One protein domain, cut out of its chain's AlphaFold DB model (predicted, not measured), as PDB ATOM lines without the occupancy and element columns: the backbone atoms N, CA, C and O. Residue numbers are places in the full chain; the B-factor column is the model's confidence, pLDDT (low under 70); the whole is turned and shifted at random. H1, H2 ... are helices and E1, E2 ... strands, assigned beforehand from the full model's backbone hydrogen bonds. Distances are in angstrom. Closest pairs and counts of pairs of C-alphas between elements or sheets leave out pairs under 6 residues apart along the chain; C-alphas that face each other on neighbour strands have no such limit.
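Overview. This is residues 3 to 102 of the 761 residues of the protein "Hypothetical protein" of Rotaria sp. Silwood2 (UniProt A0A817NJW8). A small slab of three antiparallel strands is covered on one face by H3, which runs along E3, and more loosely by H2; H1 packs on H3 near one end of the sheet. A tail, residues 84 to 102, loops out beyond E3 and folds back toward E1. The printed part has 100 residues, with E1, E2, H1, H2, H3 and E3 along the chain and sheet order E1 - E2 - E3. It is mixed, helices and strands, and compact, with a radius of gyration of the C-alphas of 14.2 A and an elongated outline of 44 by 27 by 22 A.

Arrangement. E1, residues 3 to 6, and E2, residues 9 to 15, form an antiparallel hairpin, with N 9 and O 6 3.0 A apart. E2 is also antiparallel to E3, residues 77 to 83, with N 10 and O 82 2.8 A apart. H1, residues 16 to 29, only grazes the sheet with residues 16 to 19. H2, residues 35 to 47, and H3, residues 54 to 68, form two layers with the sheet, helices on one face of it. H2 and H3 are close but not clearly touching, the closest C-alphas, Leu 38 and Thr 58, being 7.2 A apart. H3 lies over E3 at a height over the sheet of 7.9 A, along the strands at 24 degrees on the local plane. H1 touches H3, about perpendicular at 84 degrees, the closest C-alphas being those of Ala 19 and Ile 65, 5.9 A apart. H1 and H2 are apart. Every O i to N i+4 pair is within hydrogen-bond range in H2 and H3, and 9 of 10 in H1.

Along the chain. E1 begins at C-alpha 3 (-26.162, -36.857, -31.748) and spans 9.6 A, E2 19.0 A, H1 19.7 A, H2 18.2 A and H3 21.1 A. E3 spans 19.5 A and ends at C-alpha 83 (-34.283, -35.557, -41.231).

Size, cuts and confidence. The C-alphas farthest apart, Leu 28 and Ser 91, are 45.6 A apart. The printed part has no cut, and no link is long. The mean pLDDT of the printed part is 71.8; residues 3 to 8, 25, 28, 70 to 76 and 87 to 102 are under 70.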
ATOM      1  N   ILE A   3     -25.018 -36.371 -30.969       54.56
ATOM      2  CA  ILE A   3     -26.162 -36.857 -31.748       54.56
ATOM      3  C   ILE A   3     -27.175 -37.452 -30.784       54.56
ATOM      4  O   ILE A   3     -26.905 -38.462 -30.137       54.56
ATOM      5  N   GLN A   4     -28.351 -36.832 -30.716       53.84
ATOM      6  CA  GLN A   4     -29.490 -37.388 -29.996       53.84
ATOM      7  C   GLN A   4     -30.543 -37.848 -31.012       53.84
ATOM      8  O   GLN A   4     -30.955 -37.036 -31.848       53.84
ATOM      9  N   PRO A   5     -30.964 -39.120 -30.990       51.94
ATOM     10  CA  PRO A   5     -32.132 -39.552 -31.736       51.94
ATOM     11  C   PRO A   5     -33.392 -39.071 -31.007       51.94
ATOM     12  O   PRO A   5     -33.540 -39.277 -29.808       51.94
ATOM     13  N   ALA A   6     -34.299 -38.411 -31.721       52.69
ATOM     14  CA  ALA A   6     -35.675 -38.236 -31.265       52.69
ATOM     15  C   ALA A   6     -36.584 -38.323 -32.493       52.69
ATOM     16  O   ALA A   6     -36.294 -37.681 -33.499       52.69
ATOM     17  N   ASN A   7     -37.622 -39.165 -32.415       60.31
ATOM     18  CA  ASN A   7     -38.595 -39.499 -33.468       60.31
ATOM     19  C   ASN A   7     -38.407 -38.756 -34.809       60.31
ATOM     20  O   ASN A   7     -38.782 -37.593 -34.954       60.31
ATOM     21  N   VAL A   8     -37.881 -39.486 -35.805       67.06
ATOM     22  CA  VAL A   8     -37.698 -39.088 -37.221       67.06
ATOM     23  C   VAL A   8     -36.532 -38.117 -37.493       67.06
ATOM     24  O   VAL A   8     -36.205 -37.862 -38.653       67.06
ATOM     25  N   CYS A   9     -35.831 -37.626 -36.464       76.94
ATOM     26  CA  CYS A   9     -34.729 -36.680 -36.640       76.94
ATOM     27  C   CYS A   9     -33.461 -37.022 -35.834       76.94
ATOM     28  O   CYS A   9     -33.524 -37.550 -34.724       76.94
ATOM     29  N   LEU A  10     -32.293 -36.647 -36.370       80.12
ATOM     30  CA  LEU A  10     -31.027 -36.598 -35.633       80.12
ATOM     31  C   LEU A  10     -30.748 -35.153 -35.199       80.12
ATOM     32  O   LEU A  10     -30.718 -34.243 -36.031       80.12
ATOM     33  N   TYR A  11     -30.507 -34.934 -33.907       80.31
ATOM     34  CA  TYR A  11     -30.082 -33.635 -33.386       80.31
ATOM     35  C   TYR A  11     -28.564 -33.540 -33.390       80.31
ATOM     36  O   TYR A  11     -27.910 -34.189 -32.582       80.31
ATOM     37  N   LEU A  12     -28.005 -32.711 -34.266       81.44
ATOM     38  CA  LEU A  12     -26.578 -32.423 -34.320       81.44
ATOM     39  C   LEU A  12     -26.232 -31.229 -33.451       81.44
ATOM     40  O   LEU A  12     -26.757 -30.138 -33.657       81.44
ATOM     41  N   TYR A  13     -25.260 -31.399 -32.568       79.00
ATOM     42  CA  TYR A  13     -24.632 -30.283 -31.871       79.00
ATOM     43  C   TYR A  13     -23.353 -29.890 -32.608       79.00
ATOM     44  O   TYR A  13     -22.373 -30.643 -32.623       79.00
ATOM     45  N   ILE A  14     -23.369 -28.715 -33.230       78.12
ATOM     46  CA  ILE A  14     -22.264 -28.200 -34.042       78.12
ATOM     47  C   ILE A  14     -21.506 -27.158 -33.222       78.12
ATOM     48  O   ILE A  14     -22.103 -26.257 -32.625       78.12
ATOM     49  N   SER A  15     -20.177 -27.288 -33.177       76.31
ATOM     50  CA  SER A  15     -19.331 -26.329 -32.470       76.31
ATOM     51  C   SER A  15     -19.303 -24.988 -33.198       76.31
ATOM     52  O   SER A  15     -19.289 -24.920 -34.430       76.31
ATOM     53  N   GLU A  16     -19.204 -23.908 -32.428       75.56
ATOM     54  CA  GLU A  16     -19.083 -22.550 -32.966       75.56
ATOM     55  C   GLU A  16     -17.896 -22.417 -33.941       75.56
ATOM     56  O   GLU A  16     -18.005 -21.803 -34.999       75.56
ATOM     57  N   SER A  17     -16.781 -23.092 -33.642       70.19
ATOM     58  CA  SER A  17     -15.572 -23.114 -34.476       70.19
ATOM     59  C   SER A  17     -15.768 -23.729 -35.865       70.19
ATOM     60  O   SER A  17     -15.054 -23.374 -36.803       70.19
ATOM     61  N   PHE A  18     -16.697 -24.677 -36.022       74.88
ATOM     62  CA  PHE A  18     -17.029 -25.230 -37.332       74.88
ATOM     63  C   PHE A  18     -17.899 -24.247 -38.118       74.88
ATOM     64  O   PHE A  18     -17.568 -23.924 -39.256       74.88
ATOM     65  N   ALA A  19     -18.946 -23.701 -37.488       75.19
ATOM     66  CA  ALA A  19     -19.809 -22.712 -38.129       75.19
ATOM     67  C   ALA A  19     -19.049 -21.455 -38.562       75.19
ATOM     68  O   ALA A  19     -19.276 -20.983 -39.670       75.19
ATOM     69  N   PHE A  20     -18.108 -20.950 -37.757       76.00
ATOM     70  CA  PHE A  20     -17.288 -19.804 -38.159       76.00
ATOM     71  C   PHE A  20     -16.444 -20.088 -39.401       76.00
ATOM     72  O   PHE A  20     -16.400 -19.244 -40.288       76.00
ATOM     73  N   ARG A  21     -15.832 -21.274 -39.511       73.25
ATOM     74  CA  ARG A  21     -15.067 -21.656 -40.710       73.25
ATOM     75  C   ARG A  21     -15.960 -21.760 -41.946       73.25
ATOM     76  O   ARG A  21     -15.596 -21.254 -43.002       73.25
ATOM     77  N   ALA A  22     -17.140 -22.364 -41.804       70.50
ATOM     78  CA  ALA A  22     -18.107 -22.469 -42.894       70.50
ATOM     79  C   ALA A  22     -18.649 -21.089 -43.326       70.50
ATOM     80  O   ALA A  22     -18.823 -20.839 -44.517       70.50
ATOM     81  N   LEU A  23     -18.868 -20.172 -42.375       76.31
ATOM     82  CA  LEU A  23     -19.283 -18.790 -42.643       76.31
ATOM     83  C   LEU A  23     -18.163 -17.952 -43.276       76.31
ATOM     84  O   LEU A  23     -18.435 -17.184 -44.192       76.31
ATOM     85  N   GLU A  24     -16.913 -18.123 -42.846       72.12
ATOM     86  CA  GLU A  24     -15.753 -17.469 -43.462       72.12
ATOM     87  C   GLU A  24     -15.578 -17.930 -44.917       72.12
ATOM     88  O   GLU A  24     -15.395 -17.114 -45.821       72.12
ATOM     89  N   GLN A  25     -15.725 -19.233 -45.174       67.12
ATOM     90  CA  GLN A  25     -15.728 -19.776 -46.532       67.12
ATOM     91  C   GLN A  25     -16.910 -19.248 -47.356       67.12
ATOM     92  O   GLN A  25     -16.727 -18.932 -48.534       67.12
ATOM     93  N   PHE A  26     -18.094 -19.089 -46.756       78.56
ATOM     94  CA  PHE A  26     -19.249 -18.474 -47.413       78.56
ATOM     95  C   PHE A  26     -19.000 -17.008 -47.773       78.56
ATOM     96  O   PHE A  26     -19.293 -16.610 -48.896       78.56
ATOM     97  N   ASP A  27     -18.404 -16.212 -46.886       70.50
ATOM     98  CA  ASP A  27     -18.070 -14.815 -47.188       70.50
ATOM     99  C   ASP A  27     -17.017 -14.700 -48.310       70.50
ATOM    100  O   ASP A  27     -17.028 -13.737 -49.076       70.50
ATOM    101  N   LEU A  28     -16.140 -15.701 -48.453       68.31
ATOM    102  CA  LEU A  28     -15.138 -15.763 -49.522       68.31
ATOM    103  C   LEU A  28     -15.688 -16.282 -50.859       68.31
ATOM    104  O   LEU A  28     -15.214 -15.859 -51.913       68.31
ATOM    105  N   THR A  29     -16.627 -17.231 -50.833       74.69
ATOM    106  CA  THR A  29     -17.011 -18.024 -52.020       74.69
ATOM    107  C   THR A  29     -18.488 -17.935 -52.398       74.69
ATOM    108  O   THR A  29     -18.861 -18.365 -53.486       74.69
ATOM    109  N   GLY A  30     -19.340 -17.392 -51.526       80.88
ATOM    110  CA  GLY A  30     -20.800 -17.411 -51.658       80.88
ATOM    111  C   GLY A  30     -21.442 -18.776 -51.381       80.88
ATOM    112  O   GLY A  30     -22.646 -18.928 -51.578       80.88
ATOM    113  N   VAL A  31     -20.668 -19.774 -50.937       79.56
ATOM    114  CA  VAL A  31     -21.132 -21.151 -50.714       79.56
ATOM    115  C   VAL A  31     -20.804 -21.598 -49.291       79.56
ATOM    116  O   VAL A  31     -19.669 -21.481 -48.840       79.56
ATOM    117  N   VAL A  32     -21.808 -22.119 -48.576       83.25
ATOM    118  CA  VAL A  32     -21.603 -22.771 -47.275       83.25
ATOM    119  C   VAL A  32     -21.242 -24.225 -47.543       83.25
ATOM    120  O   VAL A  32     -22.090 -25.008 -47.980       83.25
ATOM    121  N   ASP A  33     -19.983 -24.568 -47.310       80.81
ATOM    122  CA  ASP A  33     -19.487 -25.930 -47.455       80.81
ATOM    123  C   ASP A  33     -19.829 -26.752 -46.207       80.81
ATOM    124  O   ASP A  33     -19.429 -26.430 -45.087       80.81
ATOM    125  N   VAL A  34     -20.633 -27.794 -46.410       87.88
ATOM    126  CA  VAL A  34     -21.071 -28.737 -45.372       87.88
ATOM    127  C   VAL A  34     -20.752 -30.181 -45.759       87.88
ATOM    128  O   VAL A  34     -21.225 -31.102 -45.094       87.88
ATOM    129  N   GLU A  35     -19.960 -30.402 -46.816       83.75
ATOM    130  CA  GLU A  35     -19.722 -31.738 -47.381       83.75
ATOM    131  C   GLU A  35     -19.034 -32.670 -46.382       83.75
ATOM    132  O   GLU A  35     -19.454 -33.813 -46.215       83.75
ATOM    133  N   GLU A  36     -18.032 -32.169 -45.653       74.31
ATOM    134  CA  GLU A  36     -17.332 -32.942 -44.618       74.31
ATOM    135  C   GLU A  36     -18.295 -33.398 -43.511       74.31
ATOM    136  O   GLU A  36     -18.252 -34.548 -43.074       74.31
ATOM    137  N   LEU A  37     -19.214 -32.522 -43.090       76.94
ATOM    138  CA  LEU A  37     -20.187 -32.850 -42.051       76.94
ATOM    139  C   LEU A  37     -21.226 -33.857 -42.563       76.94
ATOM    140  O   LEU A  37     -21.525 -34.827 -41.872       76.94
ATOM    141  N   LEU A  38     -21.734 -33.665 -43.785       86.12
ATOM    142  CA  LEU A  38     -22.666 -34.591 -44.433       86.12
ATOM    143  C   LEU A  38     -22.050 -35.973 -44.639       86.12
ATOM    144  O   LEU A  38     -22.734 -36.969 -44.429       86.12
ATOM    145  N   PHE A  39     -20.765 -36.046 -44.985       80.19
ATOM    146  CA  PHE A  39     -20.044 -37.309 -45.106       80.19
ATOM    147  C   PHE A  39     -19.975 -38.056 -43.767       80.19
ATOM    148  O   PHE A  39     -20.217 -39.262 -43.717       80.19
ATOM    149  N   ILE A  40     -19.696 -37.348 -42.667       72.38
ATOM    150  CA  ILE A  40     -19.675 -37.944 -41.323       72.38
ATOM    151  C   ILE A  40     -21.077 -38.438 -40.932       72.38
ATOM    152  O   ILE A  40     -21.212 -39.551 -40.423       72.38
ATOM    153  N   ILE A  41     -22.118 -37.639 -41.194       81.44
ATOM    154  CA  ILE A  41     -23.515 -37.997 -40.901       81.44
ATOM    155  C   ILE A  41     -23.947 -39.214 -41.726       81.44
ATOM    156  O   ILE A  41     -24.522 -40.142 -41.171       81.44
ATOM    157  N   ASP A  42     -23.631 -39.253 -43.021       84.56
ATOM    158  CA  ASP A  42     -23.925 -40.397 -43.889       84.56
ATOM    159  C   ASP A  42     -23.203 -41.662 -43.424       84.56
ATOM    160  O   ASP A  42     -23.817 -42.720 -43.304       84.56
ATOM    161  N   SER A  43     -21.916 -41.557 -43.084       74.44
ATOM    162  CA  SER A  43     -21.162 -42.687 -42.539       74.44
ATOM    163  C   SER A  43     -21.804 -43.225 -41.256       74.44
ATOM    164  O   SER A  43     -21.907 -44.440 -41.092       74.44
ATOM    165  N   TYR A  44     -22.264 -42.340 -40.366       78.00
ATOM    166  CA  TYR A  44     -22.987 -42.720 -39.152       78.00
ATOM    167  C   TYR A  44     -24.339 -43.379 -39.471       78.00
ATOM    168  O   TYR A  44     -24.653 -44.445 -38.942       78.00
ATOM    169  N   CYS A  45     -25.120 -42.792 -40.383       83.25
ATOM    170  CA  CYS A  45     -26.400 -43.340 -40.820       83.25
ATOM    171  C   CYS A  45     -26.239 -44.740 -41.426       83.25
ATOM    172  O   CYS A  45     -26.968 -45.649 -41.035       83.25
ATOM    173  N   ARG A  46     -25.239 -44.964 -42.290       78.81
ATOM    174  CA  ARG A  46     -24.950 -46.286 -42.877       78.81
ATOM    175  C   ARG A  46     -24.589 -47.329 -41.826       78.81
ATOM    176  O   ARG A  46     -25.083 -48.449 -41.905       78.81
ATOM    177  N   GLN A  47     -23.775 -46.964 -40.833       73.44
ATOM    178  CA  GLN A  47     -23.419 -47.863 -39.725       73.44
ATOM    179  C   GLN A  47     -24.641 -48.294 -38.907       73.44
ATOM    180  O   GLN A  47     -24.678 -49.408 -38.400       73.44
ATOM    181  N   ARG A  48     -25.650 -47.425 -38.794       77.56
ATOM    182  CA  ARG A  48     -26.882 -47.675 -38.031       77.56
ATOM    183  C   ARG A  48     -28.066 -48.109 -38.896       77.56
ATOM    184  O   ARG A  48     -29.184 -48.155 -38.397       77.56
ATOM    185  N   GLN A  49     -27.834 -48.397 -40.179       83.12
ATOM    186  CA  GLN A  49     -28.881 -48.728 -41.155       83.12
ATOM    187  C   GLN A  49     -29.997 -47.665 -41.252       83.12
ATOM    188  O   GLN A  49     -31.133 -47.960 -41.618       83.12
ATOM    189  N   LEU A  50     -29.676 -46.404 -40.952       85.19
ATOM    190  CA  LEU A  50     -30.571 -45.263 -41.112       85.19
ATOM    191  C   LEU A  50     -30.457 -44.729 -42.542       85.19
ATOM    192  O   LEU A  50     -29.356 -44.595 -43.076       85.19
ATOM    193  N   LYS A  51     -31.582 -44.356 -43.159       87.88
ATOM    194  CA  LYS A  51     -31.563 -43.640 -44.440       87.88
ATOM    195  C   LYS A  51     -31.583 -42.137 -44.202       87.88
ATOM    196  O   LYS A  51     -32.537 -41.610 -43.637       87.88
ATOM    197  N   LEU A  52     -30.545 -41.449 -44.661       90.50
ATOM    198  CA  LEU A  52     -30.441 -39.994 -44.604       90.50
ATOM    199  C   LEU A  52     -31.190 -39.354 -45.782       90.50
ATOM    200  O   LEU A  52     -30.959 -39.730 -46.933       90.50
ATOM    201  N   ASN A  53     -32.039 -38.351 -45.532       91.94
ATOM    202  CA  ASN A  53     -32.549 -37.499 -46.609       91.94
ATOM    203  C   ASN A  53     -31.505 -36.421 -46.930       91.94
ATOM    204  O   ASN A  53     -31.505 -35.345 -46.332       91.94
ATOM    205  N   PHE A  54     -30.577 -36.737 -47.835       87.81
ATOM    206  CA  PHE A  54     -29.410 -35.902 -48.129       87.81
ATOM    207  C   PHE A  54     -29.749 -34.466 -48.528       87.81
ATOM    208  O   PHE A  54     -29.131 -33.537 -48.011       87.81
ATOM    209  N   GLU A  55     -30.716 -34.275 -49.424       89.50
ATOM    210  CA  GLU A  55     -31.071 -32.955 -49.953       89.50
ATOM    211  C   GLU A  55     -31.606 -32.058 -48.833       89.50
ATOM    212  O   GLU A  55     -31.027 -31.014 -48.525       89.50
ATOM    213  N   LYS A  56     -32.612 -32.545 -48.101       89.25
ATOM    214  CA  LYS A  56     -33.229 -31.794 -47.002       89.25
ATOM    215  C   LYS A  56     -32.270 -31.564 -45.832       89.25
ATOM    216  O   LYS A  56     -32.270 -30.499 -45.218       89.25
ATOM    217  N   SER A  57     -31.405 -32.537 -45.549       88.25
ATOM    218  CA  SER A  57     -30.367 -32.425 -44.517       88.25
ATOM    219  C   SER A  57     -29.322 -31.370 -44.871       88.25
ATOM    220  O   SER A  57     -28.911 -30.602 -44.003       88.25
ATOM    221  N   THR A  58     -28.927 -31.304 -46.145       91.38
ATOM    222  CA  THR A  58     -27.996 -30.294 -46.662       91.38
ATOM    223  C   THR A  58     -28.571 -28.893 -46.495       91.38
ATOM    224  O   THR A  58     -27.892 -28.006 -45.971       91.38
ATOM    225  N   ASP A  59     -29.831 -28.695 -46.882       90.75
ATOM    226  CA  ASP A  59     -30.492 -27.392 -46.805       90.75
ATOM    227  C   ASP A  59     -30.726 -26.941 -45.361       90.75
ATOM    228  O   ASP A  59     -30.468 -25.778 -45.028       90.75
ATOM    229  N   ASN A  60     -31.123 -27.860 -44.475       88.44
ATOM    230  CA  ASN A  60     -31.272 -27.585 -43.045       88.44
ATOM    231  C   ASN A  60     -29.941 -27.167 -42.407       88.44
ATOM    232  O   ASN A  60     -29.901 -26.209 -41.632       88.44
ATOM    233  N   LEU A  61     -28.845 -27.845 -42.759       88.19
ATOM    234  CA  LEU A  61     -27.500 -27.530 -42.279       88.19
ATOM    235  C   LEU A  61     -27.031 -26.154 -42.735       88.19
ATOM    236  O   LEU A  61     -26.628 -25.331 -41.908       88.19
ATOM    237  N   LYS A  62     -27.126 -25.882 -44.039       91.62
ATOM    238  CA  LYS A  62     -26.745 -24.586 -44.614       91.62
ATOM    239  C   LYS A  62     -27.571 -23.456 -44.007       91.62
ATOM    240  O   LYS A  62     -27.005 -22.459 -43.565       91.62
ATOM    241  N   SER A  63     -28.887 -23.637 -43.909       89.69
ATOM    242  CA  SER A  63     -29.797 -22.646 -43.327       89.69
ATOM    243  C   SER A  63     -29.508 -22.405 -41.846       89.69
ATOM    244  O   SER A  63     -29.478 -21.260 -41.409       89.69
ATOM    245  N   SER A  64     -29.227 -23.457 -41.071       87.06
ATOM    246  CA  SER A  64     -28.898 -23.330 -39.645       87.06
ATOM    247  C   SER A  64     -27.580 -22.582 -39.420       87.06
ATOM    248  O   SER A  64     -27.511 -21.708 -38.555       87.06
ATOM    249  N   ILE A  65     -26.554 -22.860 -40.234       84.19
ATOM    250  CA  ILE A  65     -25.270 -22.143 -40.194       84.19
ATOM    251  C   ILE A  65     -25.461 -20.669 -40.585       84.19
ATOM    252  O   ILE A  65     -24.964 -19.782 -39.891       84.19
ATOM    253  N   LEU A  66     -26.224 -20.385 -41.647       85.50
ATOM    254  CA  LEU A  66     -26.491 -19.015 -42.103       85.50
ATOM    255  C   LEU A  66     -27.328 -18.214 -41.104       85.50
ATOM    256  O   LEU A  66     -26.999 -17.065 -40.819       85.50
ATOM    257  N   ASN A  67     -28.358 -18.817 -40.510       82.50
ATOM    258  CA  ASN A  67     -29.175 -18.170 -39.482       82.50
ATOM    259  C   ASN A  67     -28.355 -17.844 -38.227       82.50
ATOM    260  O   ASN A  67     -28.636 -16.861 -37.535       82.50
ATOM    261  N   ARG A  68     -27.282 -18.604 -37.957       77.69
ATOM    262  CA  ARG A  68     -26.375 -18.315 -36.842       77.69
ATOM    263  C   ARG A  68     -25.555 -17.040 -37.040       77.69
ATOM    264  O   ARG A  68     -25.180 -16.426 -36.044       77.69
ATOM    265  N   ARG A  69     -25.390 -16.563 -38.281       71.25
ATOM    266  CA  ARG A  69     -24.793 -15.249 -38.595       71.25
ATOM    267  C   ARG A  69     -25.500 -14.095 -37.869       71.25
ATOM    268  O   ARG A  69     -24.877 -13.073 -37.608       71.25
ATOM    269  N   ILE A  70     -26.786 -14.259 -37.540       65.62
ATOM    270  CA  ILE A  70     -27.638 -13.220 -36.942       65.62
ATOM    271  C   ILE A  70     -27.640 -13.292 -35.400       65.62
ATOM    272  O   ILE A  70     -27.859 -12.282 -34.735       65.62
ATOM    273  N   ALA A  71     -27.343 -14.453 -34.807       60.38
ATOM    274  CA  ALA A  71     -27.476 -14.705 -33.369       60.38
ATOM    275  C   ALA A  71     -26.118 -15.029 -32.715       60.38
ATOM    276  O   ALA A  71     -25.838 -16.180 -32.389       60.38
ATOM    277  N   ILE A  72     -25.266 -14.015 -32.524       52.22
ATOM    278  CA  ILE A  72     -23.892 -14.186 -31.994       52.22
ATOM    279  C   ILE A  72     -23.801 -14.056 -30.457       52.22
ATOM    280  O   ILE A  72     -22.743 -14.234 -29.864       52.22
ATOM    281  N   SER A  73     -24.897 -13.820 -29.738       54.28
ATOM    282  CA  SER A  73     -24.830 -13.669 -28.280       54.28
ATOM    283  C   SER A  73     -25.349 -14.909 -27.543       54.28
ATOM    284  O   SER A  73     -26.558 -15.031 -27.376       54.28
ATOM    285  N   GLN A  74     -24.426 -15.735 -27.013       54.16
ATOM    286  CA  GLN A  74     -24.535 -16.495 -25.737       54.16
ATOM    287  C   GLN A  74     -24.474 -18.046 -25.738       54.16
ATOM    288  O   GLN A  74     -24.597 -18.618 -24.657       54.16
ATOM    289  N   SER A  75     -24.194 -18.772 -26.834       62.97
ATOM    290  CA  SER A  75     -23.952 -20.236 -26.730       62.97
ATOM    291  C   SER A  75     -22.795 -20.764 -27.587       62.97
ATOM    292  O   SER A  75     -22.719 -20.466 -28.777       62.97
ATOM    293  N   ASN A  76     -21.945 -21.609 -26.976       68.75
ATOM    294  CA  ASN A  76     -20.750 -22.243 -27.577       68.75
ATOM    295  C   ASN A  76     -21.077 -23.350 -28.609       68.75
ATOM    296  O   ASN A  76     -20.184 -23.930 -29.231       68.75
ATOM    297  N   PHE A  77     -22.356 -23.689 -28.752       75.44
ATOM    298  CA  PHE A  77     -22.878 -24.684 -29.682       75.44
ATOM    299  C   PHE A  77     -24.260 -24.248 -30.173       75.44
ATOM    300  O   PHE A  77     -24.960 -23.481 -29.501       75.44
ATOM    301  N   PHE A  78     -24.657 -24.750 -31.339       79.12
ATOM    302  CA  PHE A  78     -26.039 -24.689 -31.808       79.12
ATOM    303  C   PHE A  78     -26.483 -26.072 -32.272       79.12
ATOM    304  O   PHE A  78     -25.666 -26.911 -32.667       79.12
ATOM    305  N   THR A  79     -27.784 -26.307 -32.172       80.75
ATOM    306  CA  THR A  79     -28.414 -27.551 -32.584       80.75
ATOM    307  C   THR A  79     -28.947 -27.415 -34.006       80.75
ATOM    308  O   THR A  79     -29.530 -26.395 -34.370       80.75
ATOM    309  N   CYS A  80     -28.729 -28.440 -34.821       85.81
ATOM    310  CA  CYS A  80     -29.308 -28.576 -36.150       85.81
ATOM    311  C   CYS A  80     -30.063 -29.902 -36.212       85.81
ATOM    312  O   CYS A  80     -29.556 -30.925 -35.754       85.81
ATOM    313  N   THR A  81     -31.260 -29.891 -36.786       85.88
ATOM    314  CA  THR A  81     -32.080 -31.093 -36.939       85.88
ATOM    315  C   THR A  81     -31.906 -31.655 -38.348       85.88
ATOM    316  O   THR A  81     -32.080 -30.947 -39.342       85.88
ATOM    317  N   ILE A  82     -31.540 -32.928 -38.429       86.88
ATOM    318  CA  ILE A  82     -31.360 -33.681 -39.671       86.88
ATOM    319  C   ILE A  82     -32.511 -34.660 -39.814       86.88
ATOM    320  O   ILE A  82     -32.796 -35.409 -38.883       86.88
ATOM    321  N   GLU A  83     -33.149 -34.673 -40.977       83.19
ATOM    322  CA  GLU A  83     -34.283 -35.557 -41.231       83.19
ATOM    323  C   GLU A  83     -33.848 -36.897 -41.828       83.19
ATOM    324  O   GLU A  83     -33.056 -36.967 -42.775       83.19
ATOM    325  N   LEU A  84     -34.420 -37.972 -41.286       84.88
ATOM    326  CA  LEU A  84     -34.268 -39.324 -41.808       84.88
ATOM    327  C   LEU A  84     -35.388 -39.635 -42.813       84.88
ATOM    328  O   LEU A  84     -36.502 -39.127 -42.706       84.88
ATOM    329  N   ALA A  85     -35.087 -40.462 -43.813       83.81
ATOM    330  CA  ALA A  85     -35.987 -40.749 -44.928       83.81
ATOM    331  C   ALA A  85     -37.061 -41.814 -44.619       83.81
ATOM    332  O   ALA A  85     -38.029 -41.904 -45.368       83.81
ATOM    333  N   ASP A  86     -36.915 -42.605 -43.550       77.81
ATOM    334  CA  ASP A  86     -37.842 -43.694 -43.198       77.81
ATOM    335  C   ASP A  86     -38.425 -43.505 -41.784       77.81
ATOM    336  O   ASP A  86     -37.686 -43.308 -40.822       77.81
ATOM    337  N   GLN A  87     -39.758 -43.588 -41.659       60.97
ATOM    338  CA  GLN A  87     -40.501 -43.387 -40.398       60.97
ATOM    339  C   GLN A  87     -40.838 -44.695 -39.651       60.97
ATOM    340  O   GLN A  87     -41.361 -44.644 -38.542       60.97
ATOM    341  N   ASN A  88     -40.558 -45.866 -40.239       53.59
ATOM    342  CA  ASN A  88     -41.164 -47.141 -39.819       53.59
ATOM    343  C   ASN A  88     -40.252 -48.108 -39.047       53.59
ATOM    344  O   ASN A  88     -40.608 -49.269 -38.863       53.59
ATOM    345  N   LEU A  89     -39.099 -47.660 -38.566       55.22
ATOM    346  CA  LEU A  89     -38.229 -48.474 -37.720       55.22
ATOM    347  C   LEU A  89     -37.905 -47.671 -36.471       55.22
ATOM    348  O   LEU A  89     -37.173 -46.707 -36.595       55.22
ATOM    349  N   PHE A  90     -38.476 -48.024 -35.317       50.00
ATOM    350  CA  PHE A  90     -37.735 -48.170 -34.055       50.00
ATOM    351  C   PHE A  90     -38.634 -48.740 -32.950       50.00
ATOM    352  O   PHE A  90     -39.630 -48.140 -32.546       50.00
ATOM    353  N   SER A  91     -38.237 -49.909 -32.442       41.28
ATOM    354  CA  SER A  91     -38.521 -50.344 -31.077       41.28
ATOM    355  C   SER A  91     -37.531 -49.675 -30.121       41.28
ATOM    356  O   SER A  91     -36.368 -49.468 -30.462       41.28
ATOM    357  N   GLN A  92     -38.036 -49.353 -28.936       45.69
ATOM    358  CA  GLN A  92     -37.421 -48.620 -27.830       45.69
ATOM    359  C   GLN A  92     -35.985 -49.061 -27.502       45.69
ATOM    360  O   GLN A  92     -35.777 -50.217 -27.153       45.69
ATOM    361  N   ASN A  93     -35.036 -48.123 -27.568       40.34
ATOM    362  CA  ASN A  93     -33.927 -47.962 -26.622       40.34
ATOM    363  C   ASN A  93     -33.291 -46.582 -26.866       40.34
ATOM    364  O   ASN A  93     -32.561 -46.377 -27.836       40.34
ATOM    365  N   ASP A  94     -33.646 -45.627 -26.002       42.69
ATOM    366  CA  ASP A  94     -33.136 -44.255 -25.996       42.69
ATOM    367  C   ASP A  94     -31.816 -44.198 -25.220       42.69
ATOM    368  O   ASP A  94     -31.825 -44.042 -24.000       42.69
ATOM    369  N   ASP A  95     -30.689 -44.258 -25.927       38.53
ATOM    370  CA  ASP A  95     -29.399 -43.836 -25.381       38.53
ATOM    371  C   ASP A  95     -28.881 -42.632 -26.170       38.53
ATOM    372  O   ASP A  95     -28.717 -42.658 -27.393       38.53
ATOM    373  N   ALA A  96     -28.637 -41.540 -25.452       38.94
ATOM    374  CA  ALA A  96     -28.076 -40.322 -26.005       38.94
ATOM    375  C   ALA A  96     -26.543 -40.463 -26.108       38.94
ATOM    376  O   ALA A  96     -25.885 -40.813 -25.128       38.94
ATOM    377  N   ILE A  97     -25.966 -40.219 -27.292       45.22
ATOM    378  CA  ILE A  97     -24.567 -40.574 -27.586       45.22
ATOM    379  C   ILE A  97     -23.662 -39.338 -27.538       45.22
ATOM    380  O   ILE A  97     -23.792 -38.416 -28.348       45.22
ATOM    381  N   ASP A  98     -22.685 -39.377 -26.627       39.47
ATOM    382  CA  ASP A  98     -21.551 -38.457 -26.592       39.47
ATOM    383  C   ASP A  98     -20.478 -38.882 -27.605       39.47
ATOM    384  O   ASP A  98     -19.816 -39.909 -27.479       39.47
ATOM    385  N   LEU A  99     -20.314 -38.084 -28.652       35.88
ATOM    386  CA  LEU A  99     -19.396 -38.344 -29.762       35.88
ATOM    387  C   LEU A  99     -17.939 -38.005 -29.394       35.88
ATOM    388  O   LEU A  99     -17.029 -38.471 -30.077       35.88
ATOM    389  N   ASP A 100     -17.707 -37.271 -28.295       32.84
ATOM    390  CA  ASP A 100     -16.366 -37.096 -27.723       32.84
ATOM    391  C   ASP A 100     -15.908 -38.367 -26.972       32.84
ATOM    392  O   ASP A 100     -14.704 -38.628 -26.893       32.84
ATOM    393  N   ALA A 101     -16.842 -39.225 -26.525       34.25
ATOM    394  CA  ALA A 101     -16.538 -40.563 -26.004       34.25
ATOM    395  C   ALA A 101     -16.105 -41.545 -27.111       34.25
ATOM    396  O   ALA A 101     -15.325 -42.458 -26.859       34.25
ATOM    397  N   LEU A 102     -16.534 -41.318 -28.359       30.94
ATOM    398  CA  LEU A 102     -16.245 -42.195 -29.500       30.94
ATOM    399  C   LEU A 102     -14.840 -41.986 -30.113       30.94
ATOM    400  O   LEU A 102     -14.382 -42.808 -30.904       30.94
TER     401      LEU A 102